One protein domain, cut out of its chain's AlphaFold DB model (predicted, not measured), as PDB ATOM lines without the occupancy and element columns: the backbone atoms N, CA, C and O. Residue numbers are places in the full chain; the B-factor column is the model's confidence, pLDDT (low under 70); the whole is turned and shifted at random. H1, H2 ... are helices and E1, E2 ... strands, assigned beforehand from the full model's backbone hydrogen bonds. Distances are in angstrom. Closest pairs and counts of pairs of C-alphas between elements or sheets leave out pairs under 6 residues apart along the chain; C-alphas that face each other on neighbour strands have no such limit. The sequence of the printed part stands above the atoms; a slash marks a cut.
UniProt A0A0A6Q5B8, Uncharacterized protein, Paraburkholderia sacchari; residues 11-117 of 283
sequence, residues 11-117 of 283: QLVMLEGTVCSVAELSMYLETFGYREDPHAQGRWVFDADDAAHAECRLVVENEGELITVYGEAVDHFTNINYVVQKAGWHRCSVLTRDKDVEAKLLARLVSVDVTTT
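This is residues 11 to 117 of the 283 residues of an uncharacterized protein of Paraburkholderia sacchari (UniProt A0A0A6Q5B8). One strongly twisted seven-stranded sheet has three helices over one face, while its other face is bare of named helices. H2 covers the middle of the sheet, with H1 over the E2 end and H3 over the E6 and E7 end. The printed part has 107 residues, in the order E1 H1 E2 E3 E4 E5 H2 E6 H3 E7, and is of the mixed class, helices and strands. The sheet runs E2, E3, E4, E5, E1, E6, E7 and is mixed, with E6 and E7 parallel and the other neighbours antiparallel. The whole is compact, with a radius of gyration of the C-alphas of 12.7 A and spans of 32 by 31 by 19 A.

E1, residues 11 to 17, begins at C-alpha 11 at (57.294, 18.622, -68.106) and is 16.6 A long. H1 is residues 22 to 31, 14.2 A, and E2 is residues 34 to 36. E3 is residues 43 to 46, E4 residues 57 to 61 and E5 residues 66 to 70. H2, residues 74 to 86, measures 18.9 A and begins at C-alpha 74 at (48.164, 26.438, -57.204). E6, residues 89 to 96, measures 18.7 A. H3 is residues 99 to 106, and E7, residues 113 to 116, ends at C-alpha 116 at (62.717, 13.551, -59.777).

E1 is antiparallel to E6 at 158 degrees, with N 13 and O 93 2.9 A apart, within hydrogen-bond range, and to E5 at 148 degrees, with N 12 and O 67 at 2.8 A. E2 to E5 form a meander, each strand the antiparallel neighbour of the one before; N 35 and O 45 are 2.8 A apart, N 44 and O 58 2.8 A, and N 59 and O 68 2.9 A. E5, H2 and E6 make a split strand-helix-strand unit, two strands running the same way with E1 between them, and its crossover is right-handed. E6, H3 and E7 make a strand-helix-strand unit of parallel neighbours, also right-handed, with N 115 and O 92 2.9 A apart. H1, H2 and H3 are on the same face, at heights over the sheet of 8.5 A, 6.3 A and 8.4 A, which gives two layers, helices on one face of a sheet. H2, with residues 83 to 86 alone, touches H1, the closest C-alphas being those of Tyr 28 and Val 83 at 6.1 A. H2 and H3 are close but not clearly touching, with the C-alphas of Phe 77 and Leu 105 closest at 5.9 A. In H1, H2 and H3 every O i to N i+4 pair is within hydrogen-bond range.

The two C-alphas farthest apart, those of Thr 18 and Ala 51, are 35.0 A apart. The printed part has no cut and no long link. Its mean pLDDT is 89.6, and residue 117 is under 70.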
ATOM      1  N   GLN A  11      57.685  19.680 -67.189       92.69
ATOM      2  CA  GLN A  11      57.294  18.622 -68.106       92.69
ATOM      3  C   GLN A  11      57.175  17.328 -67.312       92.69
ATOM      4  O   GLN A  11      58.094  16.943 -66.591       92.69
ATOM      5  N   LEU A  12      56.020  16.687 -67.428       93.00
ATOM      6  CA  LEU A  12      55.720  15.420 -66.795       93.00
ATOM      7  C   LEU A  12      55.752  14.333 -67.860       93.00
ATOM      8  O   LEU A  12      55.086  14.449 -68.888       93.00
ATOM      9  N   VAL A  13      56.521  13.284 -67.600       93.00
ATOM     10  CA  VAL A  13      56.662  12.124 -68.479       93.00
ATOM     11  C   VAL A  13      56.117  10.913 -67.745       93.00
ATOM     12  O   VAL A  13      56.576  10.609 -66.643       93.00
ATOM     13  N   MET A  14      55.153  10.211 -68.323       92.50
ATOM     14  CA  MET A  14      54.661   8.967 -67.746       92.50
ATOM     15  C   MET A  14      55.763   7.898 -67.787       92.50
ATOM     16  O   MET A  14      56.432   7.713 -68.800       92.50
ATOM     17  N   LEU A  15      55.960   7.198 -66.670       89.88
ATOM     18  CA  LEU A  15      56.878   6.059 -66.563       89.88
ATOM     19  C   LEU A  15      56.128   4.736 -66.409       89.88
ATOM     20  O   LEU A  15      56.581   3.710 -66.906       89.88
ATOM     21  N   GLU A  16      55.000   4.757 -65.698       89.62
ATOM     22  CA  GLU A  16      54.152   3.591 -65.460       89.62
ATOM     23  C   GLU A  16      52.688   4.032 -65.404       89.62
ATOM     24  O   GLU A  16      52.355   5.037 -64.770       89.62
ATOM     25  N   GLY A  17      51.806   3.284 -66.059       89.31
ATOM     26  CA  GLY A  17      50.386   3.603 -66.147       89.31
ATOM     27  C   GLY A  17      49.735   2.940 -67.353       89.31
ATOM     28  O   GLY A  17      50.416   2.408 -68.229       89.31
ATOM     29  N   THR A  18      48.409   2.981 -67.396       88.25
ATOM     30  CA  THR A  18      47.630   2.610 -68.583       88.25
ATOM     31  C   THR A  18      46.889   3.846 -69.055       88.25
ATOM     32  O   THR A  18      45.878   4.209 -68.451       88.25
ATOM     33  N   VAL A  19      47.408   4.494 -70.098       87.62
ATOM     34  CA  VAL A  19      46.810   5.722 -70.626       87.62
ATOM     35  C   VAL A  19      45.394   5.423 -71.103       87.62
ATOM     36  O   VAL A  19      45.155   4.440 -71.810       87.62
ATOM     37  N   CYS A  20      44.443   6.253 -70.683       88.94
ATOM     38  CA  CYS A  20      43.099   6.220 -71.241       88.94
ATOM     39  C   CYS A  20      43.113   6.637 -72.720       88.94
ATOM     40  O   CYS A  20      44.094   7.175 -73.230       88.94
ATOM     41  N   SER A  21      42.008   6.427 -73.430       90.06
ATOM     42  CA  SER A  21      41.915   6.920 -74.807       90.06
ATOM     43  C   SER A  21      42.027   8.452 -74.861       90.06
ATOM     44  O   SER A  21      41.659   9.149 -73.913       90.06
ATOM     45  N   VAL A  22      42.470   8.995 -76.002       88.94
ATOM     46  CA  VAL A  22      42.560  10.453 -76.211       88.94
ATOM     47  C   VAL A  22      41.209  11.139 -75.971       88.94
ATOM     48  O   VAL A  22      41.164  12.209 -75.377       88.94
ATOM     49  N   ALA A  23      40.100  10.500 -76.355       88.94
ATOM     50  CA  ALA A  23      38.755  11.029 -76.128       88.94
ATOM     51  C   ALA A  23      38.393  11.119 -74.633       88.94
ATOM     52  O   ALA A  23      37.794  12.101 -74.197       88.94
ATOM     53  N   GLU A  24      38.771  10.116 -73.837       91.31
ATOM     54  CA  GLU A  24      38.579  10.147 -72.382       91.31
ATOM     55  C   GLU A  24      39.470  11.205 -71.728       91.31
ATOM     56  O   GLU A  24      39.009  11.937 -70.852       91.31
ATOM     57  N   LEU A  25      40.718  11.336 -72.188       92.31
ATOM     58  CA  LEU A  25      41.643  12.354 -71.700       92.31
ATOM     59  C   LEU A  25      41.110  13.769 -71.958       92.31
ATOM     60  O   LEU A  25      41.111  14.593 -71.042       92.31
ATOM     61  N   SER A  26      40.596  14.029 -73.163       92.94
ATOM     62  CA  SER A  26      39.922  15.285 -73.512       92.94
ATOM     63  C   SER A  26      38.756  15.581 -72.567       92.94
ATOM     64  O   SER A  26      38.663  16.681 -72.029       92.94
ATOM     65  N   MET A  27      37.909  14.586 -72.286       93.44
ATOM     66  CA  MET A  27      36.782  14.745 -71.361       93.44
ATOM     67  C   MET A  27      37.244  15.088 -69.936       93.44
ATOM     68  O   MET A  27      36.621  15.913 -69.264       93.44
ATOM     69  N   TYR A  28      38.332  14.482 -69.450       93.75
ATOM     70  CA  TYR A  28      38.887  14.824 -68.138       93.75
ATOM     71  C   TYR A  28      39.449  16.242 -68.113       93.75
ATOM     72  O   TYR A  28      39.163  16.983 -67.174       93.75
ATOM     73  N   LEU A  29      40.189  16.644 -69.146       94.06
ATOM     74  CA  LEU A  29      40.704  18.006 -69.275       94.06
ATOM     75  C   LEU A  29      39.562  19.032 -69.245       94.06
ATOM     76  O   LEU A  29      39.609  19.961 -68.440       94.06
ATOM     77  N   GLU A  30      38.487  18.814 -70.000       93.88
ATOM     78  CA  GLU A  30      37.292  19.669 -69.959       93.88
ATOM     79  C   GLU A  30      36.626  19.693 -68.578       93.88
ATOM     80  O   GLU A  30      36.279  20.759 -68.067       93.88
ATOM     81  N   THR A  31      36.507  18.533 -67.926       93.38
ATOM     82  CA  THR A  31      35.924  18.417 -66.578       93.38
ATOM     83  C   THR A  31      36.702  19.236 -65.545       93.38
ATOM     84  O   THR A  31      36.108  19.797 -64.624       93.38
ATOM     85  N   PHE A  32      38.023  19.326 -65.703       92.00
ATOM     86  CA  PHE A  32      38.900  20.101 -64.828       92.00
ATOM     87  C   PHE A  32      39.160  21.526 -65.332       92.00
ATOM     88  O   PHE A  32      40.096  22.166 -64.862       92.00
ATOM     89  N   GLY A  33      38.322  22.044 -66.236       90.50
ATOM     90  CA  GLY A  33      38.322  23.456 -66.628       90.50
ATOM     91  C   GLY A  33      39.322  23.815 -67.722       90.50
ATOM     92  O   GLY A  33      39.682  24.981 -67.853       90.50
ATOM     93  N   TYR A  34      39.793  22.847 -68.506       94.56
ATOM     94  CA  TYR A  34      40.622  23.118 -69.675       94.56
ATOM     95  C   TYR A  34      39.804  23.116 -70.961       94.56
ATOM     96  O   TYR A  34      38.877  22.332 -71.133       94.56
ATOM     97  N   ARG A  35      40.200  23.957 -71.911       93.69
ATOM     98  CA  ARG A  35      39.612  24.021 -73.247       93.69
ATOM     99  C   ARG A  35      40.692  23.834 -74.299       93.69
ATOM    100  O   ARG A  35      41.740  24.478 -74.220       93.69
ATOM    101  N   GLU A  36      40.444  22.969 -75.278       93.38
ATOM    102  CA  GLU A  36      41.384  22.774 -76.381       93.38
ATOM    103  C   GLU A  36      41.468  24.039 -77.247       93.38
ATOM    104  O   GLU A  36      40.454  24.661 -77.585       93.38
ATOM    105  N   ASP A  37      42.691  24.440 -77.585       91.12
ATOM    106  CA  ASP A  37      42.962  25.541 -78.497       91.12
ATOM    107  C   ASP A  37      42.588  25.104 -79.926       91.12
ATOM    108  O   ASP A  37      43.218  24.196 -80.475       91.12
ATOM    109  N   PRO A  38      41.611  25.757 -80.585       87.88
ATOM    110  CA  PRO A  38      41.194  25.382 -81.936       87.88
ATOM    111  C   PRO A  38      42.302  25.570 -82.983       87.88
ATOM    112  O   PRO A  38      42.169  25.107 -84.117       87.88
ATOM    113  N   HIS A  39      43.382  26.273 -82.635       85.38
ATOM    114  CA  HIS A  39      44.507  26.549 -83.521       85.38
ATOM    115  C   HIS A  39      45.725  25.652 -83.266       85.38
ATOM    116  O   HIS A  39      46.656  25.672 -84.072       85.38
ATOM    117  N   ALA A  40      45.738  24.871 -82.180       85.44
ATOM    118  CA  ALA A  40      46.855  24.005 -81.819       85.44
ATOM    119  C   ALA A  40      46.357  22.723 -81.137       85.44
ATOM    120  O   ALA A  40      46.023  22.723 -79.956       85.44
ATOM    121  N   GLN A  41      46.357  21.618 -81.885       85.81
ATOM    122  CA  GLN A  41      45.936  20.313 -81.377       85.81
ATOM    123  C   GLN A  41      46.775  19.886 -80.168       85.81
ATOM    124  O   GLN A  41      47.997  20.050 -80.166       85.81
ATOM    125  N   GLY A  42      46.117  19.335 -79.146       87.25
ATOM    126  CA  GLY A  42      46.785  18.889 -77.922       87.25
ATOM    127  C   GLY A  42      47.219  20.033 -77.003       87.25
ATOM    128  O   GLY A  42      47.780  19.776 -75.940       87.25
ATOM    129  N   ARG A  43      46.947  21.295 -77.353       93.06
ATOM    130  CA  ARG A  43      47.142  22.436 -76.459       93.06
ATOM    131  C   ARG A  43      45.832  22.765 -75.755       93.06
ATOM    132  O   ARG A  43      44.833  23.072 -76.389       93.06
ATOM    133  N   TRP A  44      45.879  22.789 -74.434       94.94
ATOM    134  CA  TRP A  44      44.733  22.951 -73.553       94.94
ATOM    135  C   TRP A  44      44.935  24.168 -72.661       94.94
ATOM    136  O   TRP A  44      45.874  24.214 -71.871       94.94
ATOM    137  N   VAL A  45      44.082  25.177 -72.788       93.69
ATOM    138  CA  VAL A  45      44.161  26.416 -72.003       93.69
ATOM    139  C   VAL A  45      43.208  26.320 -70.821       93.69
ATOM    140  O   VAL A  45      42.087  25.844 -70.979       93.69
ATOM    141  N   PHE A  46      43.654  26.739 -69.640       92.75
ATOM    142  CA  PHE A  46      42.795  26.774 -68.464       92.75
ATOM    143  C   PHE A  46      41.787  27.924 -68.589       92.75
ATOM    144  O   PHE A  46      42.171  29.079 -68.767       92.75
ATOM    145  N   ASP A  47      40.502  27.592 -68.543       87.81
ATOM    146  CA  ASP A  47      39.386  28.504 -68.780       87.81
ATOM    147  C   ASP A  47      38.986  29.191 -67.469       87.81
ATOM    148  O   ASP A  47      38.055  28.777 -66.776       87.81
ATOM    149  N   ALA A  48      39.751  30.217 -67.095       84.50
ATOM    150  CA  ALA A  48      39.485  31.039 -65.922       84.50
ATOM    151  C   ALA A  48      39.620  32.533 -66.248       84.50
ATOM    152  O   ALA A  48      40.522  32.954 -66.971       84.50
ATOM    153  N   ASP A  49      38.714  33.339 -65.692       79.25
ATOM    154  CA  ASP A  49      38.592  34.777 -65.978       79.25
ATOM    155  C   ASP A  49      39.552  35.663 -65.154       79.25
ATOM    156  O   ASP A  49      39.415  36.889 -65.121       79.25
ATOM    157  N   ASP A  50      40.521  35.078 -64.447       86.69
ATOM    158  CA  ASP A  50      41.407  35.787 -63.531       86.69
ATOM    159  C   ASP A  50      42.871  35.830 -63.996       86.69
ATOM    160  O   ASP A  50      43.413  34.934 -64.643       86.69
ATOM    161  N   ALA A  51      43.555  36.911 -63.615       82.31
ATOM    162  CA  ALA A  51      44.925  37.168 -64.051       82.31
ATOM    163  C   ALA A  51      45.936  36.118 -63.557       82.31
ATOM    164  O   ALA A  51      46.987  35.962 -64.174       82.31
ATOM    165  N   ALA A  52      45.638  35.395 -62.469       82.12
ATOM    166  CA  ALA A  52      46.531  34.369 -61.935       82.12
ATOM    167  C   ALA A  52      46.606  33.124 -62.836       82.12
ATOM    168  O   ALA A  52      47.611  32.415 -62.808       82.12
ATOM    169  N   HIS A  53      45.583  32.889 -63.661       87.31
ATOM    170  CA  HIS A  53      45.500  31.734 -64.549       87.31
ATOM    171  C   HIS A  53      45.715  32.071 -66.030       87.31
ATOM    172  O   HIS A  53      45.717  31.165 -66.859       87.31
ATOM    173  N   ALA A  54      45.967  33.337 -66.375       82.19
ATOM    174  CA  ALA A  54      46.095  33.791 -67.764       82.19
ATOM    175  C   ALA A  54      47.168  33.037 -68.581       82.19
ATOM    176  O   ALA A  54      47.055  32.910 -69.799       82.19
ATOM    177  N   GLU A  55      48.208  32.524 -67.917       86.44
ATOM    178  CA  GLU A  55      49.294  31.755 -68.542       86.44
ATOM    179  C   GLU A  55      49.160  30.234 -68.345       86.44
ATOM    180  O   GLU A  55      49.984  29.471 -68.855       86.44
ATOM    181  N   CYS A  56      48.129  29.780 -67.623       92.12
ATOM    182  CA  CYS A  56      47.933  28.374 -67.288       92.12
ATOM    183  C   CYS A  56      47.457  27.581 -68.505       92.12
ATOM    184  O   CYS A  56      46.350  27.767 -69.016       92.12
ATOM    185  N   ARG A  57      48.296  26.659 -68.972       94.06
ATOM    186  CA  ARG A  57      47.970  25.772 -70.093       94.06
ATOM    187  C   ARG A  57      48.772  24.482 -70.019       94.06
ATOM    188  O   ARG A  57      49.870  24.445 -69.468       94.06
ATOM    189  N   LEU A  58      48.235  23.447 -70.642       95.00
ATOM    190  CA  LEU A  58      48.867  22.153 -70.824       95.00
ATOM    191  C   LEU A  58      49.096  21.912 -72.308       95.00
ATOM    192  O   LEU A  58      48.276  22.284 -73.145       95.00
ATOM    193  N   VAL A  59      50.212  21.285 -72.641       94.31
ATOM    194  CA  VAL A  59      50.427  20.704 -73.965       94.31
ATOM    195  C   VAL A  59      50.578  19.210 -73.765       94.31
ATOM    196  O   VAL A  59      51.478  18.764 -73.057       94.31
ATOM    197  N   VAL A  60      49.641  18.468 -74.336       93.50
ATOM    198  CA  VAL A  60      49.532  17.020 -74.252       93.50
ATOM    199  C   VAL A  60      50.100  16.437 -75.536       93.50
ATOM    200  O   VAL A  60      49.614  16.715 -76.630       93.50
ATOM    201  N   GLU A  61      51.137  15.629 -75.388       91.88
ATOM    202  CA  GLU A  61      51.857  14.977 -76.476       91.88
ATOM    203  C   GLU A  61      51.865  13.462 -76.246       91.88
ATOM    204  O   GLU A  61      51.568  12.980 -75.149       91.88
ATOM    205  N   ASN A  62      52.203  12.705 -77.295       89.12
ATOM    206  CA  ASN A  62      52.298  11.241 -77.257       89.12
ATOM    207  C   ASN A  62      51.051  10.592 -76.640       89.12
ATOM    208  O   ASN A  62      51.147   9.825 -75.690       89.12
ATOM    209  N   GLU A  63      49.871  10.983 -77.130       86.38
ATOM    210  CA  GLU A  63      48.575  10.432 -76.701       86.38
ATOM    211  C   GLU A  63      48.279  10.565 -75.195       86.38
ATOM    212  O   GLU A  63      47.382   9.906 -74.682       86.38
ATOM    213  N   GLY A  64      48.978  11.459 -74.487       86.81
ATOM    214  CA  GLY A  64      48.804  11.639 -73.048       86.81
ATOM    215  C   GLY A  64      49.881  10.993 -72.190       86.81
ATOM    216  O   GLY A  64      49.696  10.932 -70.981       86.81
ATOM    217  N   GLU A  65      50.997  10.545 -72.769       91.06
ATOM    218  CA  GLU A  65      52.183  10.097 -72.021       91.06
ATOM    219  C   GLU A  65      53.107  11.254 -71.621       91.06
ATOM    220  O   GLU A  65      53.919  11.126 -70.702       91.06
ATOM    221  N   LEU A  66      53.002  12.394 -72.308       93.00
ATOM    222  CA  LEU A  66      53.830  13.570 -72.076       93.00
ATOM    223  C   LEU A  66      52.943  14.797 -71.888       93.00
ATOM    224  O   LEU A  66      52.158  15.149 -72.766       93.00
ATOM    225  N   ILE A  67      53.081  15.466 -70.745       94.44
ATOM    226  CA  ILE A  67      52.341  16.690 -70.442       94.44
ATOM    227  C   ILE A  67      53.333  17.798 -70.111       94.44
ATOM    228  O   ILE A  67      54.046  17.743 -69.111       94.44
ATOM    229  N   THR A  68      53.357  18.832 -70.942       94.38
ATOM    230  CA  THR A  68      54.121  20.053 -70.681       94.38
ATOM    231  C   THR A  68      53.218  21.085 -70.013       94.38
ATOM    232  O   THR A  68      52.145  21.406 -70.522       94.38
ATOM    233  N   VAL A  69      53.661  21.613 -68.877       94.25
ATOM    234  CA  VAL A  69      52.910  22.527 -68.013       94.25
ATOM    235  C   VAL A  69      53.434  23.948 -68.158       94.25
ATOM    236  O   VAL A  69      54.644  24.192 -68.110       94.25
ATOM    237  N   TYR A  70      52.511  24.893 -68.281       93.06
ATOM    238  CA  TYR A  70      52.767  26.328 -68.294       93.06
ATOM    239  C   TYR A  70      51.901  27.005 -67.233       93.06
ATOM    240  O   TYR A  70      50.750  26.616 -67.047       93.06
ATOM    241  N   GLY A  71      52.438  28.041 -66.588       90.50
ATOM    242  CA  GLY A  71      51.791  28.726 -65.470       90.50
ATOM    243  C   GLY A  71      52.023  28.030 -64.122       90.50
ATOM    244  O   GLY A  71      52.252  26.824 -64.046       90.50
ATOM    245  N   GLU A  72      51.992  28.815 -63.044       89.88
ATOM    246  CA  GLU A  72      52.367  28.379 -61.685       89.88
ATOM    247  C   GLU A  72      51.221  28.491 -60.666       89.88
ATOM    248  O   GLU A  72      51.446  28.520 -59.450       89.88
ATOM    249  N   ALA A  73      49.977  28.588 -61.138       89.00
ATOM    250  CA  ALA A  73      48.830  28.697 -60.249       89.00
ATOM    251  C   ALA A  73      48.633  27.409 -59.426       89.00
ATOM    252  O   ALA A  73      48.761  26.287 -59.919       89.00
ATOM    253  N   VAL A  74      48.287  27.565 -58.147       86.94
ATOM    254  CA  VAL A  74      48.164  26.438 -57.204       86.94
ATOM    255  C   VAL A  74      47.013  25.501 -57.581       86.94
ATOM    256  O   VAL A  74      47.149  24.274 -57.495       86.94
ATOM    257  N   ASP A  75      45.890  26.063 -58.022       88.44
ATOM    258  CA  ASP A  75      44.721  25.287 -58.442       88.44
ATOM    259  C   ASP A  75      45.000  24.551 -59.756       88.44
ATOM    260  O   ASP A  75      44.610  23.395 -59.908       88.44
ATOM    261  N   HIS A  76      45.797  25.149 -60.649       92.19
ATOM    262  CA  HIS A  76      46.274  24.502 -61.869       92.19
ATOM    263  C   HIS A  76      47.091  23.234 -61.565       92.19
ATOM    264  O   HIS A  76      46.803  22.176 -62.122       92.19
ATOM    265  N   PHE A  77      48.038  23.278 -60.619       92.56
ATOM    266  CA  PHE A  77      48.783  22.078 -60.193       92.56
ATOM    267  C   PHE A  77      47.898  21.021 -59.529       92.56
ATOM    268  O   PHE A  77      48.112  19.822 -59.708       92.56
ATOM    269  N   THR A  78      46.880  21.456 -58.788       91.75
ATOM    270  CA  THR A  78      45.907  20.542 -58.178       91.75
ATOM    271  C   THR A  78      45.073  19.836 -59.255       91.75
ATOM    272  O   THR A  78      44.880  18.623 -59.189       91.75
ATOM    273  N   ASN A  79      44.650  20.561 -60.290       92.88
ATOM    274  CA  ASN A  79      43.919  20.001 -61.425       92.88
ATOM    275  C   ASN A  79      44.784  19.055 -62.257       92.88
ATOM    276  O   ASN A  79      44.307  17.987 -62.635       92.88
ATOM    277  N   ILE A  80      46.067  19.376 -62.459       94.31
ATOM    278  CA  ILE A  80      47.019  18.466 -63.109       94.31
ATOM    279  C   ILE A  80      47.065  17.125 -62.379       94.31
ATOM    280  O   ILE A  80      46.959  16.100 -63.045       94.31
ATOM    281  N   ASN A  81      47.151  17.108 -61.041       93.75
ATOM    282  CA  ASN A  81      47.149  15.863 -60.262       93.75
ATOM    283  C   ASN A  81      45.908  14.997 -60.551       93.75
ATOM    284  O   ASN A  81      46.027  13.787 -60.743       93.75
ATOM    285  N   TYR A  82      44.723  15.607 -60.624       93.19
ATOM    286  CA  TYR A  82      43.503  14.866 -60.944       93.19
ATOM    287  C   TYR A  82      43.465  14.385 -62.393       93.19
ATOM    288  O   TYR A  82      43.047  13.253 -62.639       93.19
ATOM    289  N   VAL A  83      43.925  15.208 -63.340       94.19
ATOM    290  CA  VAL A  83      44.018  14.834 -64.756       94.19
ATOM    291  C   VAL A  83      44.934  13.626 -64.917       94.19
ATOM    292  O   VAL A  83      44.489  12.629 -65.474       94.19
ATOM    293  N   VAL A  84      46.162  13.655 -64.386       93.75
ATOM    294  CA  VAL A  84      47.103  12.529 -64.541       93.75
ATOM    295  C   VAL A  84      46.594  11.258 -63.861       93.75
ATOM    296  O   VAL A  84      46.687  10.173 -64.430       93.75
ATOM    297  N   GLN A  85      45.962  11.381 -62.690       92.56
ATOM    298  CA  GLN A  85      45.362  10.239 -62.003       92.56
ATOM    299  C   GLN A  85      44.233   9.609 -62.832       92.56
ATOM    300  O   GLN A  85      44.157   8.388 -62.961       92.56
ATOM    301  N   LYS A  86      43.335  10.431 -63.392       92.75
ATOM    302  CA  LYS A  86      42.214   9.960 -64.221       92.75
ATOM    303  C   LYS A  86      42.663   9.455 -65.586       92.75
ATOM    304  O   LYS A  86      42.057   8.519 -66.098       92.75
ATOM    305  N   ALA A  87      43.752  10.009 -66.111       90.94
ATOM    306  CA  ALA A  87      44.417   9.542 -67.317       90.94
ATOM    307  C   ALA A  87      45.074   8.163 -67.147       90.94
ATOM    308  O   ALA A  87      45.528   7.591 -68.132       90.94
ATOM    309  N   GLY A  88      45.121   7.621 -65.923       90.62
ATOM    310  CA  GLY A  88      45.639   6.283 -65.642       90.62
ATOM    311  C   GLY A  88      47.138   6.242 -65.359       90.62
ATOM    312  O   GLY A  88      47.746   5.174 -65.441       90.62
ATOM    313  N   TRP A  89      47.747   7.382 -65.017       95.00
ATOM    314  CA  TRP A  89      49.149   7.430 -64.620       95.00
ATOM    315  C   TRP A  89      49.316   6.862 -63.206       95.00
ATOM    316  O   TRP A  89      48.561   7.192 -62.290       95.00
ATOM    317  N   HIS A  90      50.332   6.023 -63.018       90.44
ATOM    318  CA  HIS A  90      50.708   5.465 -61.714       90.44
ATOM    319  C   HIS A  90      52.072   5.964 -61.254       90.44
ATOM    320  O   HIS A  90      52.253   6.234 -60.069       90.44
ATOM    321  N   ARG A  91      52.993   6.169 -62.199       90.75
ATOM    322  CA  ARG A  91      54.315   6.735 -61.948       90.75
ATOM    323  C   ARG A  91      54.708   7.719 -63.040       90.75
ATOM    324  O   ARG A  91      54.534   7.426 -64.224       90.75
ATOM    325  N   CYS A  92      55.300   8.847 -62.665       92.06
ATOM    326  CA  CYS A  92      55.801   9.835 -63.614       92.06
ATOM    327  C   CYS A  92      57.165  10.407 -63.223       92.06
ATOM    328  O   CYS A  92      57.577  10.387 -62.065       92.06
ATOM    329  N   SER A  93      57.875  10.925 -64.220       91.50
ATOM    330  CA  SER A  93      59.072  11.734 -64.050       91.50
ATOM    331  C   SER A  93      58.717  13.197 -64.226       91.50
ATOM    332  O   SER A  93      58.073  13.560 -65.209       91.50
ATOM    333  N   VAL A  94      59.182  14.046 -63.314       91.00
ATOM    334  CA  VAL A  94      59.003  15.498 -63.406       91.00
ATOM    335  C   VAL A  94      60.332  16.147 -63.777       91.00
ATOM    336  O   VAL A  94      61.360  15.889 -63.152       91.00
ATOM    337  N   LEU A  95      60.298  16.978 -64.815       89.81
ATOM    338  CA  LEU A  95      61.407  17.797 -65.288       89.81
ATOM    339  C   LEU A  95      61.033  19.266 -65.098       89.81
ATOM    340  O   LEU A  95      60.069  19.742 -65.694       89.81
ATOM    341  N   THR A  96      61.802  20.003 -64.307       87.81
ATOM    342  CA  THR A  96      61.593  21.436 -64.041       87.81
ATOM    343  C   THR A  96      62.908  22.200 -64.184       87.81
ATOM    344  O   THR A  96      63.994  21.631 -64.072       87.81
ATOM    345  N   ARG A  97      62.825  23.509 -64.463       81.69
ATOM    346  CA  ARG A  97      63.999  24.407 -64.408       81.69
ATOM    347  C   ARG A  97      64.188  25.030 -63.028       81.69
ATOM    348  O   ARG A  97      65.309  25.380 -62.673       81.69
ATOM    349  N   ASP A  98      63.094  25.188 -62.289       84.69
ATOM    350  CA  ASP A  98      63.049  25.852 -60.993       84.69
ATOM    351  C   ASP A  98      62.679  24.846 -59.893       84.69
ATOM    352  O   ASP A  98      61.669  24.143 -59.991       84.69
ATOM    353  N   LYS A  99      63.506  24.792 -58.843       84.25
ATOM    354  CA  LYS A  99      63.312  23.917 -57.681       84.25
ATOM    355  C   LYS A  99      62.126  24.348 -56.820       84.25
ATOM    356  O   LYS A  99      61.468  23.492 -56.232       84.25
ATOM    357  N   ASP A 100      61.822  25.643 -56.760       86.31
ATOM    358  CA  ASP A 100      60.670  26.135 -56.000       86.31
ATOM    359  C   ASP A 100      59.366  25.695 -56.666       86.31
ATOM    360  O   ASP A 100      58.400  25.318 -55.995       86.31
ATOM    361  N   VAL A 101      59.345  25.688 -57.999       86.00
ATOM    362  CA  VAL A 101      58.204  25.181 -58.760       86.00
ATOM    363  C   VAL A 101      58.121  23.659 -58.687       86.00
ATOM    364  O   VAL A 101      57.029  23.127 -58.490       86.00
ATOM    365  N   GLU A 102      59.257  22.963 -58.756       87.25
ATOM    366  CA  GLU A 102      59.326  21.517 -58.525       87.25
ATOM    367  C   GLU A 102      58.685  21.153 -57.183       87.25
ATOM    368  O   GLU A 102      57.760  20.348 -57.142       87.25
ATOM    369  N   ALA A 103      59.078  21.817 -56.095       86.56
ATOM    370  CA  ALA A 103      58.523  21.572 -54.769       86.56
ATOM    371  C   ALA A 103      57.010  21.849 -54.696       86.56
ATOM    372  O   ALA A 103      56.268  21.055 -54.115       86.56
ATOM    373  N   LYS A 104      56.528  22.946 -55.301       88.62
ATOM    374  CA  LYS A 104      55.088  23.267 -55.351       88.62
ATOM    375  C   LYS A 104      54.294  22.221 -56.131       88.62
ATOM    376  O   LYS A 104      53.203  21.854 -55.697       88.62
ATOM    377  N   LEU A 105      54.825  21.758 -57.260       88.50
ATOM    378  CA  LEU A 105      54.187  20.756 -58.106       88.50
ATOM    379  C   LEU A 105      54.172  19.389 -57.406       88.50
ATOM    380  O   LEU A 105      53.115  18.779 -57.281       88.50
ATOM    381  N   LEU A 106      55.309  18.951 -56.855       88.88
ATOM    382  CA  LEU A 106      55.430  17.697 -56.101       88.88
ATOM    383  C   LEU A 106      54.531  17.668 -54.863       88.88
ATOM    384  O   LEU A 106      53.921  16.645 -54.572       88.88
ATOM    385  N   ALA A 107      54.380  18.794 -54.162       87.25
ATOM    386  CA  ALA A 107      53.469  18.893 -53.024       87.25
ATOM    387  C   ALA A 107      51.990  18.677 -53.404       87.25
ATOM    388  O   ALA A 107      51.157  18.465 -52.520       87.25
ATOM    389  N   ARG A 108      51.644  18.765 -54.696       89.50
ATOM    390  CA  ARG A 108      50.280  18.594 -55.218       89.50
ATOM    391  C   ARG A 108      50.086  17.307 -56.009       89.50
ATOM    392  O   ARG A 108      48.963  16.812 -56.043       89.50
ATOM    393  N   LEU A 109      51.147  16.743 -56.581       87.44
ATOM    394  CA  LEU A 109      51.148  15.434 -57.236       87.44
ATOM    395  C   LEU A 109      51.162  14.301 -56.199       87.44
ATOM    396  O   LEU A 109      52.145  13.586 -56.048       87.44
ATOM    397  N   VAL A 110      50.070  14.162 -55.446       87.44
ATOM    398  CA  VAL A 110      49.948  13.174 -54.358       87.44
ATOM    399  C   VAL A 110      49.342  11.848 -54.820       87.44
ATOM    400  O   VAL A 110      49.340  10.879 -54.067       87.44
ATOM    401  N   SER A 111      48.765  11.810 -56.022       82.81
ATOM    402  CA  SER A 111      48.025  10.648 -56.529       82.81
ATOM    403  C   SER A 111      48.842   9.737 -57.447       82.81
ATOM    404  O   SER A 111      48.327   8.702 -57.863       82.81
ATOM    405  N   VAL A 112      50.079  10.121 -57.766       86.88
ATOM    406  CA  VAL A 112      50.982   9.429 -58.695       86.88
ATOM    407  C   VAL A 112      52.378   9.410 -58.079       86.88
ATOM    408  O   VAL A 112      52.812  10.417 -57.522       86.88
ATOM    409  N   ASP A 113      53.091   8.291 -58.188       87.31
ATOM    410  CA  ASP A 113      54.469   8.193 -57.710       87.31
ATOM    411  C   ASP A 113      55.396   9.031 -58.599       87.31
ATOM    412  O   ASP A 113      55.449   8.838 -59.815       87.31
ATOM    413  N   VAL A 114      56.164   9.949 -58.009       87.06
ATOM    414  CA  VAL A 114      57.037  10.847 -58.777       87.06
ATOM    415  C   VAL A 114      58.508  10.485 -58.608       87.06
ATOM    416  O   VAL A 114      59.017  10.384 -57.494       87.06
ATOM    417  N   THR A 115      59.220  10.344 -59.725       84.75
ATOM    418  CA  THR A 115      60.685  10.315 -59.752       84.75
ATOM    419  C   THR A 115      61.221  11.658 -60.226       84.75
ATOM    420  O   THR A 115      60.906  12.106 -61.328       84.75
ATOM    421  N   THR A 116      62.052  12.297 -59.416       75.12
ATOM    422  CA  THR A 116      62.717  13.551 -59.777       75.12
ATOM    423  C   THR A 116      64.062  13.253 -60.427       75.12
ATOM    424  O   THR A 116      64.808  12.394 -59.959       75.12
ATOM    425  N   THR A 117      64.409  13.969 -61.497       64.50
ATOM    426  CA  THR A 117      65.758  13.888 -62.091       64.50
ATOM    427  C   THR A 117      66.779  14.775 -61.375       64.50
ATOM    428  O   THR A 117      67.965  14.715 -61.695       64.50
TER     429      THR A 117